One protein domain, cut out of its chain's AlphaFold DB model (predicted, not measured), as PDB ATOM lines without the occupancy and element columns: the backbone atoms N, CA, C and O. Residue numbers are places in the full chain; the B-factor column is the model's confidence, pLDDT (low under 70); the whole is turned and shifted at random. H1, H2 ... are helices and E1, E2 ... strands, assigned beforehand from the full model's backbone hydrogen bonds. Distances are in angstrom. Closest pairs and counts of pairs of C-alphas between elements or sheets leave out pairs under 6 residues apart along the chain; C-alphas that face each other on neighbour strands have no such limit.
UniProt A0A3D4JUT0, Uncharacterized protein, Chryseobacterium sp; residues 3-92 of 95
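AT A GLANCE: This is residues 3 to 92 of the 95 residues of an uncharacterized protein of Chryseobacterium sp (UniProt A0A3D4JUT0). A long, twisted slab of five strands, E1 to E5, has H1 set crosswise beyond one end, where E2 ends and E3 begins, with the short H2 following it; no named helix covers either face of the slab. The 90 printed residues hold, along the chain, E1 E2 H1 H2 E3 E4 E5, and the antiparallel sheet has the order E1 E2 E3 E4 E5. The class is mixed, helices and strands. The whole is a rod of 54 by 26 by 18 A, only just loose, close to extended, with a radius of gyration of the C-alphas of 17.9 A.

IN THESE COORDINATES: Find C-alpha 50 at (127.279, 121.810, 100.842); from there E3, residues 50 to 61, runs 37.1 A. E4, residues 67 to 78, spans 33.3 A, and E5, residues 83 to 91, spans 26.2 A, ending at (121.703, 153.071, 101.505). E1, residues 3 to 8, begins at (114.789, 137.838, 88.805) and spans 14.3 A; E2, residues 12 to 20, spans 26.5 A. H1, residues 28 to 38, spans 15.5 A, and H2, residues 40 to 43, 5.2 A.

HOW THE PARTS SIT: E3, E4 and E5 form a meander, each strand the antiparallel neighbour of the one before. Look at N 55 and O 73 between E3 and E4, 2.8 A, and N 72 and O 88 between E4 and E5, 2.8 A. E2 and E3 are antiparallel at 168 degrees, with N 15 and O 58 at 2.8 A. The hairpin E1 and E2 has N 4 and O 16 at 2.9 A. H1 only grazes the sheet, with residues 28 to 35; the closest C-alphas of H1 and E3 are those of Leu 31 and Tyr 50, 7.9 A apart. H2 is not on the sheet, and it and H1 meet only through their link. In H1 every O i to N i+4 pair is within hydrogen-bond range; H2 is too short for such a pair.

THE WHOLE: The two C-alphas farthest apart, those of Asp 10 and Pro 41, are 55.2 A apart. The printed part has no cut and no long link. Its mean pLDDT is 90.5, and no printed residue is under 70.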
ATOM      1  N   HIS A   3     115.067 136.423  88.580       90.19
ATOM      2  CA  HIS A   3     114.789 137.838  88.805       90.19
ATOM      3  C   HIS A   3     113.276 138.052  88.863       90.19
ATOM      4  O   HIS A   3     112.542 137.509  88.042       90.19
ATOM      5  N   SER A   4     112.808 138.822  89.841       94.12
ATOM      6  CA  SER A   4     111.383 139.099  90.052       94.12
ATOM      7  C   SER A   4     111.180 140.513  90.587       94.12
ATOM      8  O   SER A   4     112.003 140.985  91.370       94.12
ATOM      9  N   ILE A   5     110.091 141.168  90.188       94.44
ATOM     10  CA  ILE A   5     109.577 142.357  90.878       94.44
ATOM     11  C   ILE A   5     108.773 141.849  92.073       94.44
ATOM     12  O   ILE A   5     107.938 140.959  91.917       94.44
ATOM     13  N   ILE A   6     109.075 142.352  93.266       93.56
ATOM     14  CA  ILE A   6     108.409 141.929  94.509       93.56
ATOM     15  C   ILE A   6     107.534 143.022  95.112       93.56
ATOM     16  O   ILE A   6     106.652 142.714  95.908       93.56
ATOM     17  N   LYS A   7     107.761 144.276  94.719       92.12
ATOM     18  CA  LYS A   7     106.935 145.418  95.090       92.12
ATOM     19  C   LYS A   7     107.075 146.500  94.026       92.12
ATOM     20  O   LYS A   7     108.168 146.711  93.508       92.12
ATOM     21  N   GLU A   8     105.982 147.178  93.725       94.06
ATOM     22  CA  GLU A   8     105.971 148.361  92.876       94.06
ATOM     23  C   GLU A   8     104.936 149.345  93.422       94.06
ATOM     24  O   GLU A   8     103.824 148.944  93.771       94.06
ATOM     25  N   ASP A   9     105.324 150.611  93.521       93.50
ATOM     26  CA  ASP A   9     104.435 151.730  93.811       93.50
ATOM     27  C   ASP A   9     104.678 152.883  92.816       93.50
ATOM     28  O   ASP A   9     105.342 152.721  91.781       93.50
ATOM     29  N   ASP A  10     104.079 154.043  93.085       93.75
ATOM     30  CA  ASP A  10     104.163 155.212  92.207       93.75
ATOM     31  C   ASP A  10     105.595 155.763  92.087       93.75
ATOM     32  O   ASP A  10     105.938 156.371  91.071       93.75
ATOM     33  N   TYR A  11     106.451 155.508  93.081       92.62
ATOM     34  CA  TYR A  11     107.791 156.084  93.193       92.62
ATOM     35  C   TYR A  11     108.903 155.047  93.035       92.62
ATOM     36  O   TYR A  11     109.954 155.365  92.479       92.62
ATOM     37  N   PHE A  12     108.686 153.807  93.475       94.94
ATOM     38  CA  PHE A  12     109.726 152.792  93.581       94.94
ATOM     39  C   PHE A  12     109.335 151.452  92.959       94.94
ATOM     40  O   PHE A  12     108.181 151.025  92.984       94.94
ATOM     41  N   ILE A  13     110.348 150.742  92.459       95.94
ATOM     42  CA  ILE A  13     110.260 149.325  92.086       95.94
ATOM     43  C   ILE A  13     111.291 148.553  92.903       95.94
ATOM     44  O   ILE A  13     112.485 148.860  92.878       95.94
ATOM     45  N   GLU A  14     110.843 147.519  93.608       95.12
ATOM     46  CA  GLU A  14     111.707 146.598  94.331       95.12
ATOM     47  C   GLU A  14     111.894 145.305  93.539       95.12
ATOM     48  O   GLU A  14     110.954 144.553  93.256       95.12
ATOM     49  N   PHE A  15     113.150 145.016  93.221       95.50
ATOM     50  CA  PHE A  15     113.562 143.791  92.560       95.50
ATOM     51  C   PHE A  15     114.164 142.824  93.566       95.50
ATOM     52  O   PHE A  15     114.963 143.202  94.425       95.50
ATOM     53  N   ARG A  16     113.876 141.542  93.366       94.88
ATOM     54  CA  ARG A  16     114.522 140.429  94.046       94.88
ATOM     55  C   ARG A  16     115.215 139.534  93.034       94.88
ATOM     56  O   ARG A  16     114.576 139.013  92.118       94.88
ATOM     57  N   THR A  17     116.499 139.306  93.267       93.75
ATOM     58  CA  THR A  17     117.275 138.254  92.620       93.75
ATOM     59  C   THR A  17     117.539 137.161  93.638       93.75
ATOM     60  O   THR A  17     118.096 137.425  94.701       93.75
ATOM     61  N   VAL A  18     117.160 135.934  93.309       91.56
ATOM     62  CA  VAL A  18     117.529 134.750  94.084       91.56
ATOM     63  C   VAL A  18     118.314 133.829  93.179       91.56
ATOM     64  O   VAL A  18     117.981 133.649  92.002       91.56
ATOM     65  N   GLY A  19     119.329 133.196  93.733       87.38
ATOM     66  CA  GLY A  19     119.776 131.954  93.156       87.38
ATOM     67  C   GLY A  19     120.323 131.022  94.203       87.38
ATOM     68  O   GLY A  19     120.690 131.392  95.316       87.38
ATOM     69  N   THR A  20     120.281 129.776  93.794       83.31
ATOM     70  CA  THR A  20     120.644 128.626  94.583       83.31
ATOM     71  C   THR A  20     121.780 127.922  93.876       83.31
ATOM     72  O   THR A  20     122.028 128.113  92.675       83.31
ATOM     73  N   LEU A  21     122.474 127.103  94.642       82.50
ATOM     74  CA  LEU A  21     123.535 126.273  94.130       82.50
ATOM     75  C   LEU A  21     123.048 125.324  93.025       82.50
ATOM     76  O   LEU A  21     122.118 124.544  93.224       82.50
ATOM     77  N   LEU A  22     123.722 125.345  91.875       81.75
ATOM     78  CA  LEU A  22     123.538 124.342  90.827       81.75
ATOM     79  C   LEU A  22     124.462 123.159  91.119       81.75
ATOM     80  O   LEU A  22     125.583 123.118  90.620       81.75
ATOM     81  N   ARG A  23     123.995 122.222  91.950       77.94
ATOM     82  CA  ARG A  23     124.784 121.070  92.428       77.94
ATOM     83  C   ARG A  23     125.425 120.280  91.286       77.94
ATOM     84  O   ARG A  23     126.601 119.958  91.363       77.94
ATOM     85  N   ASP A  24     124.694 120.094  90.193       80.81
ATOM     86  CA  ASP A  24     125.156 119.343  89.018       80.81
ATOM     87  C   ASP A  24     126.303 120.027  88.255       80.81
ATOM     88  O   ASP A  24     126.902 119.438  87.360       80.81
ATOM     89  N   LYS A  25     126.595 121.295  88.567       82.62
ATOM     90  CA  LYS A  25     127.671 122.080  87.945       82.62
ATOM     91  C   LYS A  25     128.866 122.287  88.866       82.62
ATOM     92  O   LYS A  25     129.717 123.123  88.565       82.62
ATOM     93  N   ILE A  26     128.915 121.584  89.993       83.38
ATOM     94  CA  ILE A  26     129.942 121.772  91.009       83.38
ATOM     95  C   ILE A  26     130.687 120.479  91.248       83.38
ATOM     96  O   ILE A  26     130.098 119.415  91.412       83.38
ATOM     97  N   ASP A  27     132.005 120.609  91.310       86.38
ATOM     98  CA  ASP A  27     132.874 119.530  91.727       86.38
ATOM     99  C   ASP A  27     132.805 119.371  93.253       86.38
ATOM    100  O   ASP A  27     133.465 120.084  94.016       86.38
ATOM    101  N   SER A  28     131.973 118.433  93.706       84.50
ATOM    102  CA  SER A  28     131.834 118.104  95.125       84.50
ATOM    103  C   SER A  28     133.136 117.588  95.733       84.50
ATOM    104  O   SER A  28     133.366 117.797  96.922       84.50
ATOM    105  N   SER A  29     134.004 116.953  94.937       89.62
ATOM    106  CA  SER A  29     135.284 116.444  95.432       89.62
ATOM    107  C   SER A  29     136.233 117.588  95.783       89.62
ATOM    108  O   SER A  29     136.912 117.535  96.808       89.62
ATOM    109  N   LEU A  30     136.220 118.668  94.996       89.81
ATOM    110  CA  LEU A  30     136.996 119.871  95.281       89.81
ATOM    111  C   LEU A  30     136.510 120.563  96.563       89.81
ATOM    112  O   LEU A  30     137.330 120.993  97.376       89.81
ATOM    113  N   LEU A  31     135.191 120.649  96.765       88.38
ATOM    114  CA  LEU A  31     134.610 121.210  97.989       88.38
ATOM    115  C   LEU A  31     134.995 120.391  99.224       88.38
ATOM    116  O   LEU A  31     135.441 120.955 100.223       88.38
ATOM    117  N   GLU A  32     134.894 119.065  99.144       91.19
ATOM    118  CA  GLU A  32     135.296 118.175 100.231       91.19
ATOM    119  C   GLU A  32     136.801 118.280 100.532       91.19
ATOM    120  O   GLU A  32     137.203 118.306 101.696       91.19
ATOM    121  N   GLN A  33     137.654 118.393  99.509       93.62
ATOM    122  CA  GLN A  33     139.096 118.586  99.692       93.62
ATOM    123  C   GLN A  33     139.413 119.893 100.424       93.62
ATOM    124  O   GLN A  33     140.214 119.894 101.361       93.62
ATOM    125  N   GLN A  34     138.782 121.004 100.029       90.00
ATOM    126  CA  GLN A  34     138.951 122.287 100.715       90.00
ATOM    127  C   GLN A  34     138.449 122.207 102.155       90.00
ATOM    128  O   GLN A  34     139.148 122.630 103.079       90.00
ATOM    129  N   TYR A  35     137.290 121.583 102.359       89.50
ATOM    130  CA  TYR A  35     136.735 121.351 103.681       89.50
ATOM    131  C   TYR A  35     137.707 120.576 104.588       89.50
ATOM    132  O   TYR A  35     138.031 121.010 105.697       89.50
ATOM    133  N   ASN A  36     138.217 119.446 104.093       91.94
ATOM    134  CA  ASN A  36     139.130 118.573 104.825       91.94
ATOM    135  C   ASN A  36     140.480 119.240 105.111       91.94
ATOM    136  O   ASN A  36     141.137 118.885 106.086       91.94
ATOM    137  N   LYS A  37     140.895 120.196 104.276       93.19
ATOM    138  CA  LYS A  37     142.139 120.946 104.452       93.19
ATOM    139  C   LYS A  37     142.014 122.052 105.496       93.19
ATOM    140  O   LYS A  37     142.909 122.199 106.320       93.19
ATOM    141  N   PHE A  38     140.954 122.854 105.426       89.56
ATOM    142  CA  PHE A  38     140.846 124.080 106.223       89.56
ATOM    143  C   PHE A  38     140.037 123.905 107.502       89.56
ATOM    144  O   PHE A  38     140.372 124.510 108.514       89.56
ATOM    145  N   TYR A  39     138.990 123.081 107.467       87.50
ATOM    146  CA  TYR A  39     138.042 122.978 108.570       87.50
ATOM    147  C   TYR A  39     138.267 121.704 109.375       87.50
ATOM    148  O   TYR A  39     138.510 121.796 110.574       87.50
ATOM    149  N   LYS A  40     138.257 120.521 108.743       88.94
ATOM    150  CA  LYS A  40     138.334 119.226 109.450       88.94
ATOM    151  C   LYS A  40     139.439 119.124 110.521       88.94
ATOM    152  O   LYS A  40     139.142 118.546 111.560       88.94
ATOM    153  N   PRO A  41     140.659 119.677 110.358       92.12
ATOM    154  CA  PRO A  41     141.680 119.615 111.409       92.12
ATOM    155  C   PRO A  41     141.333 120.415 112.675       92.12
ATOM    156  O   PRO A  41     141.911 120.165 113.723       92.12
ATOM    157  N   ILE A  42     140.431 121.392 112.566       88.62
ATOM    158  CA  ILE A  42     140.033 122.303 113.648       88.62
ATOM    159  C   ILE A  42     138.698 121.870 114.261       88.62
ATOM    160  O   ILE A  42     138.524 121.952 115.471       88.62
ATOM    161  N   ILE A  43     137.747 121.435 113.427       84.75
ATOM    162  CA  ILE A  43     136.382 121.086 113.862       84.75
ATOM    163  C   ILE A  43     136.137 119.578 113.999       84.75
ATOM    164  O   ILE A  43     135.105 119.188 114.527       84.75
ATOM    165  N   GLU A  44     137.042 118.735 113.493       85.94
ATOM    166  CA  GLU A  44     137.048 117.260 113.578       85.94
ATOM    167  C   GLU A  44     135.852 116.510 112.948       85.94
ATOM    168  O   GLU A  44     135.900 115.291 112.775       85.94
ATOM    169  N   TYR A  45     134.808 117.210 112.503       86.62
ATOM    170  CA  TYR A  45     133.661 116.627 111.805       86.62
ATOM    171  C   TYR A  45     133.935 116.354 110.317       86.62
ATOM    172  O   TYR A  45     134.727 117.036 109.661       86.62
ATOM    173  N   GLY A  46     133.250 115.353 109.758       86.44
ATOM    174  CA  GLY A  46     133.310 115.023 108.331       86.44
ATOM    175  C   GLY A  46     132.524 115.995 107.444       86.44
ATOM    176  O   GLY A  46     131.599 116.664 107.905       86.44
ATOM    177  N   PHE A  47     132.888 116.055 106.161       88.31
ATOM    178  CA  PHE A  47     132.108 116.766 105.146       88.31
ATOM    179  C   PHE A  47     130.758 116.066 104.929       88.31
ATOM    180  O   PHE A  47     130.668 114.841 105.006       88.31
ATOM    181  N   SER A  48     129.708 116.843 104.669       89.81
ATOM    182  CA  SER A  48     128.355 116.329 104.453       89.81
ATOM    183  C   SER A  48     127.759 116.889 103.157       89.81
ATOM    184  O   SER A  48     128.163 116.514 102.062       89.81
ATOM    185  N   GLU A  49     126.788 117.788 103.269       87.38
ATOM    186  CA  GLU A  49     126.101 118.436 102.163       87.38
ATOM    187  C   GLU A  49     126.468 119.916 102.166       87.38
ATOM    188  O   GLU A  49     126.306 120.595 103.182       87.38
ATOM    189  N   TYR A  50     126.960 120.404 101.031       87.38
ATOM    190  CA  TYR A  50     127.279 121.810 100.842       87.38
ATOM    191  C   TYR A  50     126.082 122.554 100.251       87.38
ATOM    192  O   TYR A  50     125.567 122.179  99.190       87.38
ATOM    193  N   ASN A  51     125.656 123.621 100.922       88.56
ATOM    194  CA  ASN A  51     124.599 124.507 100.454       88.56
ATOM    195  C   ASN A  51     125.140 125.917 100.258       88.56
ATOM    196  O   ASN A  51     125.964 126.408 101.027       88.56
ATOM    197  N   TYR A  52     124.620 126.577  99.230       88.94
ATOM    198  CA  TYR A  52     124.906 127.972  98.968       88.94
ATOM    199  C   TYR A  52     123.659 128.664  98.432       88.94
ATOM    200  O   TYR A  52     123.052 128.228  97.446       88.94
ATOM    201  N   ASP A  53     123.313 129.764  99.085       90.44
ATOM    202  CA  ASP A  53     122.168 130.596  98.779       90.44
ATOM    203  C   ASP A  53     122.629 132.037  98.629       90.44
ATOM    204  O   ASP A  53     123.322 132.579  99.494       90.44
ATOM    205  N   TYR A  54     122.185 132.698  97.562       92.06
ATOM    206  CA  TYR A  54     122.366 134.134  97.430       92.06
ATOM    207  C   TYR A  54     121.035 134.828  97.150       92.06
ATOM    208  O   TYR A  54     120.197 134.386  96.354       92.06
ATOM    209  N   ARG A  55     120.830 135.958  97.826       93.50
ATOM    210  CA  ARG A  55     119.640 136.792  97.703       93.50
ATOM    211  C   ARG A  55     120.047 138.249  97.628       93.50
ATOM    212  O   ARG A  55     120.691 138.764  98.532       93.50
ATOM    213  N   ILE A  56     119.600 138.921  96.580       94.75
ATOM    214  CA  ILE A  56     119.793 140.356  96.392       94.75
ATOM    215  C   ILE A  56     118.419 141.009  96.314       94.75
ATOM    216  O   ILE A  56     117.546 140.548  95.575       94.75
ATOM    217  N   ARG A  57     118.236 142.091  97.062       95.69
ATOM    218  CA  ARG A  57     117.112 143.018  96.924       95.69
ATOM    219  C   ARG A  57     117.642 144.385  96.556       95.69
ATOM    220  O   ARG A  57     118.679 144.792  97.069       95.69
ATOM    221  N   ARG A  58     116.943 145.071  95.661       95.81
ATOM    222  CA  ARG A  58     117.272 146.437  95.250       95.81
ATOM    223  C   ARG A  58     115.989 147.211  95.010       95.81
ATOM    224  O   ARG A  58     115.121 146.739  94.281       95.81
ATOM    225  N   MET A  59     115.900 148.382  95.617       95.50
ATOM    226  CA  MET A  59     114.835 149.352  95.427       95.50
ATOM    227  C   MET A  59     115.348 150.442  94.496       95.50
ATOM    228  O   MET A  59     116.413 151.016  94.732       95.50
ATOM    229  N   VAL A  60     114.609 150.685  93.423       95.50
ATOM    230  CA  VAL A  60     114.965 151.626  92.364       95.50
ATOM    231  C   VAL A  60     113.921 152.728  92.320       95.50
ATOM    232  O   VAL A  60     112.729 152.431  92.285       95.50
ATOM    233  N   ASP A  61     114.369 153.980  92.312       94.56
ATOM    234  CA  ASP A  61     113.523 155.147  92.066       94.56
ATOM    235  C   ASP A  61     113.096 155.177  90.590       94.56
ATOM    236  O   ASP A  61     113.929 155.090  89.686       94.56
ATOM    237  N   LYS A  62     111.790 155.271  90.330       94.38
ATOM    238  CA  LYS A  62     111.212 155.224  88.976       94.38
ATOM    239  C   LYS A  62     111.516 156.474  88.155       94.38
ATOM    240  O   LYS A  62     111.530 156.404  86.929       94.38
ATOM    241  N   LYS A  63     111.744 157.612  88.809       93.62
ATOM    242  CA  LYS A  63     112.004 158.903  88.172       93.62
ATOM    243  C   LYS A  63     113.461 159.026  87.737       93.62
ATOM    244  O   LYS A  63     113.725 159.518  86.644       93.62
ATOM    245  N   THR A  64     114.401 158.608  88.580       92.88
ATOM    246  CA  THR A  64     115.845 158.747  88.326       92.88
ATOM    247  C   THR A  64     116.498 157.457  87.832       92.88
ATOM    248  O   THR A  64     117.594 157.500  87.278       92.88
ATOM    249  N   GLY A  65     115.861 156.301  88.045       91.44
ATOM    250  CA  GLY A  65     116.434 154.980  87.774       91.44
ATOM    251  C   GLY A  65     117.530 154.562  88.761       91.44
ATOM    252  O   GLY A  65     118.170 153.527  88.563       91.44
ATOM    253  N   THR A  66     117.781 155.341  89.816       92.44
ATOM    254  CA  THR A  66     118.867 155.075  90.768       92.44
ATOM    255  C   THR A  66     118.459 154.059  91.825       92.44
ATOM    256  O   THR A  66     117.322 154.053  92.293       92.44
ATOM    257  N   ILE A  67     119.411 153.227  92.256       93.25
ATOM    258  CA  ILE A  67     119.222 152.355  93.417       93.25
ATOM    259  C   ILE A  67     119.280 153.219  94.675       93.25
ATOM    260  O   ILE A  67     120.324 153.783  94.991       93.25
ATOM    261  N   VAL A  68     118.165 153.292  95.394       93.94
ATOM    262  CA  VAL A  68     118.048 154.065  96.642       93.94
ATOM    263  C   VAL A  68     118.351 153.205  97.874       93.94
ATOM    264  O   VAL A  68     118.792 153.698  98.912       93.94
ATOM    265  N   ASN A  69     118.151 151.890  97.752       93.56
ATOM    266  CA  ASN A  69     118.467 150.906  98.781       93.56
ATOM    267  C   ASN A  69     118.763 149.549  98.128       93.56
ATOM    268  O   ASN A  69     118.072 149.152  97.187       93.56
ATOM    269  N   ALA A  70     119.758 148.820  98.622       94.69
ATOM    270  CA  ALA A  70     119.951 147.421  98.270       94.69
ATOM    271  C   ALA A  70     120.490 146.605  99.446       94.69
ATOM    272  O   ALA A  70     121.245 147.104 100.270       94.69
ATOM    273  N   SER A  71     120.146 145.321  99.473       95.88
ATOM    274  CA  SER A  71     120.702 144.342 100.406       95.88
ATOM    275  C   SER A  71     121.143 143.107  99.631       95.88
ATOM    276  O   SER A  71     120.345 142.567  98.856       95.88
ATOM    277  N   ALA A  72     122.353 142.618  99.864       94.44
ATOM    278  CA  ALA A  72     122.821 141.328  99.381       94.44
ATOM    279  C   ALA A  72     123.151 140.424 100.569       94.44
ATOM    280  O   ALA A  72     123.859 140.823 101.490       94.44
ATOM    281  N   LEU A  73     122.634 139.201 100.530       95.12
ATOM    282  CA  LEU A  73     122.917 138.149 101.493       95.12
ATOM    283  C   LEU A  73     123.450 136.941 100.734       95.12
ATOM    284  O   LEU A  73     122.774 136.425  99.842       95.12
ATOM    285  N   MET A  74     124.642 136.498 101.103       93.25
ATOM    286  CA  MET A  74     125.235 135.247 100.652       93.25
ATOM    287  C   MET A  74     125.403 134.353 101.870       93.25
ATOM    288  O   MET A  74     125.933 134.785 102.894       93.25
ATOM    289  N   LYS A  75     124.919 133.124 101.763       92.94
ATOM    290  CA  LYS A  75     125.028 132.113 102.802       92.94
ATOM    291  C   LYS A  75     125.657 130.876 102.190       92.94
ATOM    292  O   LYS A  75     125.136 130.338 101.221       92.94
ATOM    293  N   GLU A  76     126.735 130.427 102.800       89.88
ATOM    294  CA  GLU A  76     127.432 129.189 102.494       89.88
ATOM    295  C   GLU A  76     127.421 128.316 103.746       89.88
ATOM    296  O   GLU A  76     127.654 128.813 104.848       89.88
ATOM    297  N   GLU A  77     127.130 127.028 103.613       90.62
ATOM    298  CA  GLU A  77     127.156 126.117 104.753       90.62
ATOM    299  C   GLU A  77     127.525 124.692 104.355       90.62
ATOM    300  O   GLU A  77     127.174 124.208 103.278       90.62
ATOM    301  N   VAL A  78     128.165 123.997 105.293       88.06
ATOM    302  CA  VAL A  78     128.157 122.536 105.340       88.06
ATOM    303  C   VAL A  78     127.112 122.133 106.372       88.06
ATOM    304  O   VAL A  78     127.140 122.584 107.518       88.06
ATOM    305  N   LYS A  79     126.149 121.311 105.958       85.69
ATOM    306  CA  LYS A  79     124.979 120.949 106.764       85.69
ATOM    307  C   LYS A  79     125.379 120.392 108.132       85.69
ATOM    308  O   LYS A  79     126.172 119.453 108.215       85.69
ATOM    309  N   ASN A  80     124.755 120.935 109.181       78.50
ATOM    310  CA  ASN A  80     124.999 120.609 110.594       78.50
ATOM    311  C   ASN A  80     126.444 120.854 111.051       78.50
ATOM    312  O   ASN A  80     126.958 120.128 111.900       78.50
ATOM    313  N   ASN A  81     127.106 121.845 110.460       83.19
ATOM    314  CA  ASN A  81     128.500 122.130 110.735       83.19
ATOM    315  C   ASN A  81     128.758 123.642 110.758       83.19
ATOM    316  O   ASN A  81     128.206 124.325 111.618       83.19
ATOM    317  N   TYR A  82     129.556 124.183 109.833       81.38
ATOM    318  CA  TYR A  82     129.823 125.615 109.767       81.38
ATOM    319  C   TYR A  82     128.897 126.311 108.775       81.38
ATOM    320  O   TYR A  82     128.479 125.748 107.759       81.38
ATOM    321  N   GLN A  83     128.637 127.579 109.072       89.00
ATOM    322  CA  GLN A  83     127.889 128.490 108.228       89.00
ATOM    323  C   GLN A  83     128.679 129.793 108.102       89.00
ATOM    324  O   GLN A  83     129.044 130.408 109.103       89.00
ATOM    325  N   LEU A  84     128.906 130.227 106.869       88.38
ATOM    326  CA  LEU A  84     129.445 131.534 106.535       88.38
ATOM    327  C   LEU A  84     128.313 132.398 105.976       88.38
ATOM    328  O   LEU A  84     127.636 132.024 105.018       88.38
ATOM    329  N   VAL A  85     128.097 133.561 106.587       93.31
ATOM    330  CA  VAL A  85     127.106 134.539 106.129       93.31
ATOM    331  C   VAL A  85     127.815 135.840 105.815       93.31
ATOM    332  O   VAL A  85     128.491 136.413 106.666       93.31
ATOM    333  N   THR A  86     127.641 136.325 104.592       93.06
ATOM    334  CA  THR A  86     128.104 137.643 104.168       93.06
ATOM    335  C   THR A  86     126.897 138.499 103.837       93.06
ATOM    336  O   THR A  86     126.065 138.126 103.007       93.06
ATOM    337  N   GLN A  87     126.812 139.652 104.491       94.88
ATOM    338  CA  GLN A  87     125.763 140.634 104.274       94.88
ATOM    339  C   GLN A  87     126.374 141.948 103.799       94.88
ATOM    340  O   GLN A  87     127.394 142.397 104.316       94.88
ATOM    341  N   PHE A  88     125.726 142.557 102.815       93.75
ATOM    342  CA  PHE A  88     126.049 143.878 102.308       93.75
ATOM    343  C   PHE A  88     124.771 144.700 102.211       93.75
ATOM    344  O   PHE A  88     123.795 144.244 101.618       93.75
ATOM    345  N   ASP A  89     124.805 145.916 102.745       94.69
ATOM    346  CA  ASP A  89     123.698 146.860 102.686       94.69
ATOM    347  C   ASP A  89     124.173 148.172 102.059       94.69
ATOM    348  O   ASP A  89     125.185 148.748 102.460       94.69
ATOM    349  N   LEU A  90     123.415 148.654 101.080       92.62
ATOM    350  CA  LEU A  90     123.591 149.940 100.427       92.62
ATOM    351  C   LEU A  90     122.400 150.818 100.776       92.62
ATOM    352  O   LEU A  90     121.249 150.434 100.567       92.62
ATOM    353  N   LYS A  91     122.690 152.023 101.257       91.19
ATOM    354  CA  LYS A  91     121.703 153.071 101.505       91.19
ATOM    355  C   LYS A  91     122.151 154.325 100.776       91.19
ATOM    356  O   LYS A  91     123.338 154.647 100.792       91.19
ATOM    357  N   GLN A  92     121.217 155.011 100.132       86.31
ATOM    358  CA  GLN A  92     121.487 156.331  99.583       86.31
ATOM    359  C   GLN A  92     121.879 157.292 100.714       86.31
ATOM    360  O   GLN A  92     121.278 157.271 101.786       86.31
TER     361      GLN A  92